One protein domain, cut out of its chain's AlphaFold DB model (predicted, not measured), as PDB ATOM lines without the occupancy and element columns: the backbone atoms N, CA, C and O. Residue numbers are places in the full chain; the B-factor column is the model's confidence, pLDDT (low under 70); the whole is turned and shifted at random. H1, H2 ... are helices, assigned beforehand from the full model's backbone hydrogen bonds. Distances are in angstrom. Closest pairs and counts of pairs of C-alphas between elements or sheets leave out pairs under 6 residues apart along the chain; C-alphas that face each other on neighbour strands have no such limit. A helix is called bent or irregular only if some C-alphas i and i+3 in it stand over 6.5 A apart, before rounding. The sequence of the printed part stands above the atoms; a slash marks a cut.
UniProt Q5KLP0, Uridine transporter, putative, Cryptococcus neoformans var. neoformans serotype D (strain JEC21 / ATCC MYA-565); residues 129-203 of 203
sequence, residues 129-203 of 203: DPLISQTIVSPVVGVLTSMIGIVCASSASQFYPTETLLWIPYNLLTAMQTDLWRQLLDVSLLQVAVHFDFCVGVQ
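What this domain is: This is residues 129 to 203 of the 203 residues of the protein "Uridine transporter, putative" of Cryptococcus neoformans var. neoformans serotype D (strain JEC21 / ATCC MYA-565) (UniProt Q5KLP0). Two long helices, H1 and then H2, run the same way nearly end to end, overlapping only where the last part of H1 passes the first part of H2. Between them the link folds back along the end of H1 before H2 sets off, and the far parts, residues 129 to 148 and 180 to 203, stick out free at opposite ends. The printed part has 75 residues with two named helices and no named strand, and its class is all helix. It is extended, with a radius of gyration of the C-alphas of 22.6 A, and spans 82 by 25 by 14 A, only just a rod.

How they stand to each other: H1, residues 129 to 159, has a kink of 31 degrees near residue 138. It is irregular, but only just: C-alphas 129 and 132 are 6.8 A apart. A short link of 9 residues leads to H2, residues 169 to 200. The two helices are close but not clearly touching, with 1 pair of C-alphas within 8 A, those of Ala 156 and Leu 172 at 7.7 A. Their lines stand at a shallow tilt of 31 degrees, and they run the same way. Every O i to N i+4 pair is within hydrogen-bond range in H2, and 22 of 27 are in H1.

Where its parts are: H1 begins at C-alpha 129 (178.583, 227.878, 159.041) and measures 44.7 A from first to last C-alpha. H2 begins at C-alpha 169 (181.935, 195.493, 153.695), ends at C-alpha 200 (173.398, 157.075, 129.962) and measures 46.0 A.

The domain as a whole: The two C-alphas farthest apart, those of Asp 129 and Gln 203, the chain's last residue, are 82.9 A apart. The printed part has no cut. Its mean pLDDT is 73.6, and residues 161 to 164 and 187 to 203 of the model are under 70.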
ATOM      1  N   ASP A 129     179.007 228.865 160.049       82.81
ATOM      2  CA  ASP A 129     178.583 227.878 159.041       82.81
ATOM      3  C   ASP A 129     178.891 226.419 159.459       82.81
ATOM      4  O   ASP A 129     178.038 225.550 159.257       82.81
ATOM      5  N   PRO A 130     180.037 226.108 160.104       81.81
ATOM      6  CA  PRO A 130     180.338 224.740 160.525       81.81
ATOM      7  C   PRO A 130     179.460 224.235 161.682       81.81
ATOM      8  O   PRO A 130     179.258 223.026 161.802       81.81
ATOM      9  N   LEU A 131     178.911 225.120 162.523       85.31
ATOM     10  CA  LEU A 131     178.290 224.742 163.803       85.31
ATOM     11  C   LEU A 131     177.121 223.769 163.642       85.31
ATOM     12  O   LEU A 131     177.040 222.782 164.372       85.31
ATOM     13  N   ILE A 132     176.239 224.012 162.672       84.50
ATOM     14  CA  ILE A 132     175.053 223.172 162.445       84.50
ATOM     15  C   ILE A 132     175.474 221.799 161.913       84.50
ATOM     16  O   ILE A 132     174.997 220.765 162.386       84.50
ATOM     17  N   SER A 133     176.402 221.786 160.952       83.31
ATOM     18  CA  SER A 133     176.893 220.548 160.347       83.31
ATOM     19  C   SER A 133     177.607 219.649 161.361       83.31
ATOM     20  O   SER A 133     177.381 218.441 161.378       83.31
ATOM     21  N   GLN A 134     178.397 220.234 162.262       84.19
ATOM     22  CA  GLN A 134     179.172 219.479 163.242       84.19
ATOM     23  C   GLN A 134     178.344 219.071 164.464       84.19
ATOM     24  O   GLN A 134     178.502 217.962 164.958       84.19
ATOM     25  N   THR A 135     177.436 219.929 164.938       84.38
ATOM     26  CA  THR A 135     176.659 219.654 166.160       84.38
ATOM     27  C   THR A 135     175.480 218.716 165.912       84.38
ATOM     28  O   THR A 135     175.132 217.936 166.791       84.38
ATOM     29  N   ILE A 136     174.841 218.792 164.740       87.69
ATOM     30  CA  ILE A 136     173.589 218.064 164.472       87.69
ATOM     31  C   ILE A 136     173.781 217.028 163.371       87.69
ATOM     32  O   ILE A 136     173.496 215.850 163.574       87.69
ATOM     33  N   VAL A 137     174.272 217.443 162.201       85.12
ATOM     34  CA  VAL A 137     174.305 216.560 161.023       85.12
ATOM     35  C   VAL A 137     175.290 215.410 161.224       85.12
ATOM     36  O   VAL A 137     174.928 214.259 160.992       85.12
ATOM     37  N   SER A 138     176.503 215.700 161.699       85.12
ATOM     38  CA  SER A 138     177.549 214.692 161.896       85.12
ATOM     39  C   SER A 138     177.146 213.599 162.906       85.12
ATOM     40  O   SER A 138     177.184 212.424 162.531       85.12
ATOM     41  N   PRO A 139     176.634 213.916 164.117       84.56
ATOM     42  CA  PRO A 139     176.151 212.892 165.044       84.56
ATOM     43  C   PRO A 139     174.982 212.073 164.492       84.56
ATOM     44  O   PRO A 139     174.983 210.851 164.615       84.56
ATOM     45  N   VAL A 140     174.000 212.716 163.848       88.88
ATOM     46  CA  VAL A 140     172.825 212.017 163.300       88.88
ATOM     47  C   VAL A 140     173.236 211.046 162.194       88.88
ATOM     48  O   VAL A 140     172.862 209.874 162.231       88.88
ATOM     49  N   VAL A 141     174.044 211.501 161.234       86.19
ATOM     50  CA  VAL A 141     174.540 210.647 160.145       86.19
ATOM     51  C   VAL A 141     175.446 209.539 160.688       86.19
ATOM     52  O   VAL A 141     175.354 208.402 160.223       86.19
ATOM     53  N   GLY A 142     176.268 209.830 161.699       84.56
ATOM     54  CA  GLY A 142     177.117 208.844 162.368       84.56
ATOM     55  C   GLY A 142     176.314 207.728 163.040       84.56
ATOM     56  O   GLY A 142     176.615 206.549 162.838       84.56
ATOM     57  N   VAL A 143     175.250 208.077 163.772       87.81
ATOM     58  CA  VAL A 143     174.343 207.100 164.400       87.81
ATOM     59  C   VAL A 143     173.622 206.266 163.343       87.81
ATOM     60  O   VAL A 143     173.614 205.041 163.443       87.81
ATOM     61  N   LEU A 144     173.071 206.899 162.302       87.50
ATOM     62  CA  LEU A 144     172.367 206.189 161.228       87.50
ATOM     63  C   LEU A 144     173.287 205.216 160.485       87.50
ATOM     64  O   LEU A 144     172.921 204.064 160.267       87.50
ATOM     65  N   THR A 145     174.497 205.655 160.139       86.69
ATOM     66  CA  THR A 145     175.476 204.819 159.430       86.69
ATOM     67  C   THR A 145     175.930 203.648 160.299       86.69
ATOM     68  O   THR A 145     175.995 202.515 159.821       86.69
ATOM     69  N   SER A 146     176.177 203.891 161.589       85.94
ATOM     70  CA  SER A 146     176.551 202.835 162.539       85.94
ATOM     71  C   SER A 146     175.423 201.818 162.719       85.94
ATOM     72  O   SER A 146     175.669 200.615 162.702       85.94
ATOM     73  N   MET A 147     174.176 202.286 162.822       86.56
ATOM     74  CA  MET A 147     172.997 201.427 162.911       86.56
ATOM     75  C   MET A 147     172.848 200.545 161.666       86.56
ATOM     76  O   MET A 147     172.645 199.339 161.798       86.56
ATOM     77  N   ILE A 148     172.995 201.121 160.468       87.44
ATOM     78  CA  ILE A 148     172.965 200.367 159.206       87.44
ATOM     79  C   ILE A 148     174.046 199.279 159.206       87.44
ATOM     80  O   ILE A 148     173.745 198.125 158.907       87.44
ATOM     81  N   GLY A 149     175.279 199.619 159.591       84.12
ATOM     82  CA  GLY A 149     176.386 198.663 159.661       84.12
ATOM     83  C   GLY A 149     176.122 197.504 160.625       84.12
ATOM     84  O   GLY A 149     176.320 196.348 160.255       84.12
ATOM     85  N   ILE A 150     175.615 197.797 161.829       85.12
ATOM     86  CA  ILE A 150     175.276 196.780 162.839       85.12
ATOM     87  C   ILE A 150     174.182 195.844 162.321       85.12
ATOM     88  O   ILE A 150     174.316 194.628 162.442       85.12
ATOM     89  N   VAL A 151     173.125 196.386 161.711       86.38
ATOM     90  CA  VAL A 151     172.035 195.575 161.150       86.38
ATOM     91  C   VAL A 151     172.532 194.709 159.995       86.38
ATOM     92  O   VAL A 151     172.217 193.525 159.955       86.38
ATOM     93  N   CYS A 152     173.352 195.247 159.089       85.44
ATOM     94  CA  CYS A 152     173.938 194.465 158.000       85.44
ATOM     95  C   CYS A 152     174.829 193.328 158.521       85.44
ATOM     96  O   CYS A 152     174.673 192.187 158.088       85.44
ATOM     97  N   ALA A 153     175.718 193.606 159.479       84.38
ATOM     98  CA  ALA A 153     176.580 192.590 160.086       84.38
ATOM     99  C   ALA A 153     175.764 191.526 160.845       84.38
ATOM    100  O   ALA A 153     176.038 190.328 160.751       84.38
ATOM    101  N   SER A 154     174.716 191.960 161.547       83.81
ATOM    102  CA  SER A 154     173.754 191.094 162.228       83.81
ATOM    103  C   SER A 154     173.040 190.168 161.254       83.81
ATOM    104  O   SER A 154     173.094 188.949 161.402       83.81
ATOM    105  N   SER A 155     172.424 190.708 160.210       83.31
ATOM    106  CA  SER A 155     171.761 189.922 159.173       83.31
ATOM    107  C   SER A 155     172.716 188.971 158.451       83.31
ATOM    108  O   SER A 155     172.336 187.827 158.203       83.31
ATOM    109  N   ALA A 156     173.949 189.400 158.159       81.50
ATOM    110  CA  ALA A 156     174.962 188.568 157.509       81.50
ATOM    111  C   ALA A 156     175.309 187.319 158.334       81.50
ATOM    112  O   ALA A 156     175.479 186.248 157.753       81.50
ATOM    113  N   SER A 157     175.318 187.422 159.670       78.88
ATOM    114  CA  SER A 157     175.573 186.274 160.558       78.88
ATOM    115  C   SER A 157     174.551 185.134 160.422       78.88
ATOM    116  O   SER A 157     174.870 183.993 160.740       78.88
ATOM    117  N   GLN A 158     173.343 185.398 159.905       77.00
ATOM    118  CA  GLN A 158     172.342 184.345 159.661       77.00
ATOM    119  C   GLN A 158     172.624 183.530 158.406       77.00
ATOM    120  O   GLN A 158     172.344 182.336 158.375       77.00
ATOM    121  N   PHE A 159     173.116 184.183 157.353       76.12
ATOM    122  CA  PHE A 159     173.268 183.557 156.036       76.12
ATOM    123  C   PHE A 159     174.675 183.044 155.778       76.12
ATOM    124  O   PHE A 159     174.835 182.136 154.970       76.12
ATOM    125  N   TYR A 160     175.661 183.566 156.504       76.75
ATOM    126  CA  TYR A 160     177.046 183.111 156.470       76.75
ATOM    127  C   TYR A 160     177.486 182.596 157.851       76.75
ATOM    128  O   TYR A 160     178.390 183.169 158.454       76.75
ATOM    129  N   PRO A 161     176.871 181.520 158.386       67.75
ATOM    130  CA  PRO A 161     177.183 181.022 159.730       67.75
ATOM    131  C   PRO A 161     178.593 180.419 159.845       67.75
ATOM    132  O   PRO A 161     179.091 180.214 160.946       67.75
ATOM    133  N   THR A 162     179.224 180.085 158.716       65.38
ATOM    134  CA  THR A 162     180.560 179.472 158.652       65.38
ATOM    135  C   THR A 162     181.691 180.503 158.658       65.38
ATOM    136  O   THR A 162     182.842 180.136 158.880       65.38
ATOM    137  N   GLU A 163     181.373 181.776 158.415       68.19
ATOM    138  CA  GLU A 163     182.338 182.871 158.346       68.19
ATOM    139  C   GLU A 163     182.349 183.661 159.662       68.19
ATOM    140  O   GLU A 163     181.331 183.811 160.340       68.19
ATOM    141  N   THR A 164     183.511 184.204 160.032       67.69
ATOM    142  CA  THR A 164     183.611 185.131 161.172       67.69
ATOM    143  C   THR A 164     182.760 186.377 160.932       67.69
ATOM    144  O   THR A 164     182.591 186.775 159.781       67.69
ATOM    145  N   LEU A 165     182.286 187.028 162.004       71.19
ATOM    146  CA  LEU A 165     181.417 188.212 161.947       71.19
ATOM    147  C   LEU A 165     181.832 189.191 160.830       71.19
ATOM    148  O   LEU A 165     182.840 189.893 160.932       71.19
ATOM    149  N   LEU A 166     181.034 189.237 159.760       78.94
ATOM    150  CA  LEU A 166     181.312 190.015 158.552       78.94
ATOM    151  C   LEU A 166     180.939 191.486 158.767       78.94
ATOM    152  O   LEU A 166     179.926 191.974 158.272       78.94
ATOM    153  N   TRP A 167     181.762 192.197 159.536       75.81
ATOM    154  CA  TRP A 167     181.585 193.629 159.799       75.81
ATOM    155  C   TRP A 167     182.231 194.515 158.728       75.81
ATOM    156  O   TRP A 167     181.826 195.664 158.551       75.81
ATOM    157  N   ILE A 168     183.225 193.993 157.999       80.81
ATOM    158  CA  ILE A 168     183.899 194.742 156.938       80.81
ATOM    159  C   ILE A 168     183.163 194.540 155.607       80.81
ATOM    160  O   ILE A 168     183.056 193.397 155.152       80.81
ATOM    161  N   PRO A 169     182.720 195.613 154.923       75.19
ATOM    162  CA  PRO A 169     181.935 195.493 153.695       75.19
ATOM    163  C   PRO A 169     182.621 194.687 152.585       75.19
ATOM    164  O   PRO A 169     181.957 193.931 151.885       75.19
ATOM    165  N   TYR A 170     183.945 194.799 152.427       78.12
ATOM    166  CA  TYR A 170     184.656 194.053 151.380       78.12
ATOM    167  C   TYR A 170     184.688 192.540 151.651       78.12
ATOM    168  O   TYR A 170     184.622 191.751 150.707       78.12
ATOM    169  N   ASN A 171     184.739 192.122 152.921       81.81
ATOM    170  CA  ASN A 171     184.650 190.708 153.291       81.81
ATOM    171  C   ASN A 171     183.254 190.170 152.992       81.81
ATOM    172  O   ASN A 171     183.123 189.097 152.409       81.81
ATOM    173  N   LEU A 172     182.216 190.953 153.302       80.00
ATOM    174  CA  LEU A 172     180.840 190.602 152.961       80.00
ATOM    175  C   LEU A 172     180.650 190.463 151.444       80.00
ATOM    176  O   LEU A 172     180.086 189.476 150.985       80.00
ATOM    177  N   LEU A 173     181.172 191.405 150.657       81.00
ATOM    178  CA  LEU A 173     181.142 191.337 149.193       81.00
ATOM    179  C   LEU A 173     181.871 190.105 148.650       81.00
ATOM    180  O   LEU A 173     181.390 189.463 147.721       81.00
ATOM    181  N   THR A 174     183.017 189.762 149.236       81.12
ATOM    182  CA  THR A 174     183.795 188.582 148.837       81.12
ATOM    183  C   THR A 174     183.041 187.291 149.159       81.12
ATOM    184  O   THR A 174     183.009 186.379 148.329       81.12
ATOM    185  N   ALA A 175     182.377 187.228 150.316       80.50
ATOM    186  CA  ALA A 175     181.510 186.113 150.685       80.50
ATOM    187  C   ALA A 175     180.319 185.991 149.718       80.50
ATOM    188  O   ALA A 175     180.096 184.925 149.153       80.50
ATOM    189  N   MET A 176     179.641 187.107 149.414       80.56
ATOM    190  CA  MET A 176     178.558 187.159 148.420       80.56
ATOM    191  C   MET A 176     179.006 186.699 147.035       80.56
ATOM    192  O   MET A 176     178.295 185.952 146.364       80.56
ATOM    193  N   GLN A 177     180.190 187.131 146.603       81.31
ATOM    194  CA  GLN A 177     180.757 186.720 145.328       81.31
ATOM    195  C   GLN A 177     181.064 185.217 145.324       81.31
ATOM    196  O   GLN A 177     180.773 184.538 144.343       81.31
ATOM    197  N   THR A 178     181.629 184.685 146.408       80.19
ATOM    198  CA  THR A 178     181.968 183.259 146.528       80.19
ATOM    199  C   THR A 178     180.720 182.383 146.525       80.19
ATOM    200  O   THR A 178     180.689 181.376 145.819       80.19
ATOM    201  N   ASP A 179     179.671 182.787 147.237       79.69
ATOM    202  CA  ASP A 179     178.385 182.088 147.241       79.69
ATOM    203  C   ASP A 179     177.710 182.103 145.872       79.69
ATOM    204  O   ASP A 179     177.192 181.078 145.426       79.69
ATOM    205  N   LEU A 180     177.765 183.239 145.169       78.56
ATOM    206  CA  LEU A 180     177.271 183.332 143.798       78.56
ATOM    207  C   LEU A 180     178.044 182.388 142.868       78.56
ATOM    208  O   LEU A 180     177.433 181.673 142.076       78.56
ATOM    209  N   TRP A 181     179.376 182.344 142.976       71.00
ATOM    210  CA  TRP A 181     180.196 181.422 142.187       71.00
ATOM    211  C   TRP A 181     179.902 179.960 142.509       71.00
ATOM    212  O   TRP A 181     179.833 179.162 141.579       71.00
ATOM    213  N   ARG A 182     179.684 179.606 143.781       72.44
ATOM    214  CA  ARG A 182     179.261 178.252 144.173       72.44
ATOM    215  C   ARG A 182     177.929 177.884 143.530       72.44
ATOM    216  O   ARG A 182     177.859 176.859 142.873       72.44
ATOM    217  N   GLN A 183     176.924 178.759 143.602       73.69
ATOM    218  CA  GLN A 183     175.624 178.515 142.964       73.69
ATOM    219  C   GLN A 183     175.734 178.362 141.442       73.69
ATOM    220  O   GLN A 183     175.107 177.479 140.864       73.69
ATOM    221  N   LEU A 184     176.540 179.196 140.779       73.69
ATOM    222  CA  LEU A 184     176.766 179.087 139.335       73.69
ATOM    223  C   LEU A 184     177.509 177.796 138.968       73.69
ATOM    224  O   LEU A 184     177.157 177.155 137.977       73.69
ATOM    225  N   LEU A 185     178.500 177.398 139.768       70.44
ATOM    226  CA  LEU A 185     179.209 176.132 139.601       70.44
ATOM    227  C   LEU A 185     178.264 174.948 139.817       70.44
ATOM    228  O   LEU A 185     178.225 174.075 138.959       70.44
ATOM    229  N   ASP A 186     177.435 174.958 140.859       71.12
ATOM    230  CA  ASP A 186     176.452 173.907 141.136       71.12
ATOM    231  C   ASP A 186     175.409 173.796 140.020       71.12
ATOM    232  O   ASP A 186     175.114 172.693 139.574       71.12
ATOM    233  N   VAL A 187     174.899 174.918 139.494       67.88
ATOM    234  CA  VAL A 187     173.985 174.921 138.339       67.88
ATOM    235  C   VAL A 187     174.682 174.392 137.086       67.88
ATOM    236  O   VAL A 187     174.087 173.612 136.345       67.88
ATOM    237  N   SER A 188     175.941 174.763 136.846       64.88
ATOM    238  CA  SER A 188     176.703 174.257 135.698       64.88
ATOM    239  C   SER A 188     177.029 172.764 135.821       64.88
ATOM    240  O   SER A 188     176.922 172.033 134.841       64.88
ATOM    241  N   LEU A 189     177.338 172.283 137.028       61.81
ATOM    242  CA  LEU A 189     177.564 170.871 137.323       61.81
ATOM    243  C   LEU A 189     176.260 170.076 137.256       61.81
ATOM    244  O   LEU A 189     176.276 168.970 136.736       61.81
ATOM    245  N   LEU A 190     175.128 170.644 137.682       58.75
ATOM    246  CA  LEU A 190     173.794 170.073 137.485       58.75
ATOM    247  C   LEU A 190     173.417 170.018 136.005       58.75
ATOM    248  O   LEU A 190     172.856 169.023 135.568       58.75
ATOM    249  N   GLN A 191     173.749 171.034 135.208       52.91
ATOM    250  CA  GLN A 191     173.527 171.006 133.758       52.91
ATOM    251  C   GLN A 191     174.383 169.926 133.088       52.91
ATOM    252  O   GLN A 191     173.869 169.188 132.252       52.91
ATOM    253  N   VAL A 192     175.655 169.784 133.483       59.09
ATOM    254  CA  VAL A 192     176.543 168.716 132.994       59.09
ATOM    255  C   VAL A 192     176.073 167.341 133.473       59.09
ATOM    256  O   VAL A 192     176.061 166.414 132.671       59.09
ATOM    257  N   ALA A 193     175.624 167.205 134.722       52.72
ATOM    258  CA  ALA A 193     175.085 165.960 135.271       52.72
ATOM    259  C   ALA A 193     173.773 165.554 134.583       52.72
ATOM    260  O   ALA A 193     173.642 164.409 134.172       52.72
ATOM    261  N   VAL A 194     172.858 166.498 134.332       55.09
ATOM    262  CA  VAL A 194     171.629 166.260 133.555       55.09
ATOM    263  C   VAL A 194     171.953 165.898 132.099       55.09
ATOM    264  O   VAL A 194     171.273 165.058 131.515       55.09
ATOM    265  N   HIS A 195     173.009 166.467 131.507       47.84
ATOM    266  CA  HIS A 195     173.484 166.055 130.179       47.84
ATOM    267  C   HIS A 195     174.119 164.655 130.182       47.84
ATOM    268  O   HIS A 195     173.983 163.919 129.204       47.84
ATOM    269  N   PHE A 196     174.783 164.272 131.275       47.00
ATOM    270  CA  PHE A 196     175.390 162.952 131.436       47.00
ATOM    271  C   PHE A 196     174.332 161.866 131.685       47.00
ATOM    272  O   PHE A 196     174.371 160.828 131.029       47.00
ATOM    273  N   ASP A 197     173.326 162.130 132.523       44.84
ATOM    274  CA  ASP A 197     172.203 161.213 132.764       44.84
ATOM    275  C   ASP A 197     171.339 161.014 131.505       44.84
ATOM    276  O   ASP A 197     170.879 159.902 131.238       44.84
ATOM    277  N   PHE A 198     171.184 162.043 130.659       40.88
ATOM    278  CA  PHE A 198     170.489 161.906 129.371       40.88
ATOM    279  C   PHE A 198     171.280 161.074 128.342       40.88
ATOM    280  O   PHE A 198     170.681 160.456 127.466       40.88
ATOM    281  N   CYS A 199     172.614 161.015 128.452       40.22
ATOM    282  CA  CYS A 199     173.459 160.157 127.610       40.22
ATOM    283  C   CYS A 199     173.538 158.702 128.101       40.22
ATOM    284  O   CYS A 199     173.780 157.815 127.288       40.22
ATOM    285  N   VAL A 200     173.333 158.438 129.395       46.56
ATOM    286  CA  VAL A 200     173.398 157.075 129.962       46.56
ATOM    287  C   VAL A 200     172.022 156.389 129.995       46.56
ATOM    288  O   VAL A 200     171.953 155.165 129.996       46.56
ATOM    289  N   GLY A 201     170.916 157.140 129.938       39.34
ATOM    290  CA  GLY A 201     169.546 156.598 129.893       39.34
ATOM    291  C   GLY A 201     169.040 156.125 128.519       39.34
ATOM    292  O   GLY A 201     167.864 155.783 128.402       39.34
ATOM    293  N   VAL A 202     169.883 156.125 127.478       46.25
ATOM    294  CA  VAL A 202     169.541 155.653 126.121       46.25
ATOM    295  C   VAL A 202     170.603 154.672 125.611       46.25
ATOM    296  O   VAL A 202     171.231 154.906 124.582       46.25
ATOM    297  N   GLN A 203     170.810 153.573 126.337       36.69
ATOM    298  CA  GLN A 203     171.297 152.280 125.829       36.69
ATOM    299  C   GLN A 203     170.679 151.162 126.669       36.69
ATOM    300  O   GLN A 203     170.446 150.079 126.089       36.69
TER     301      GLN A 203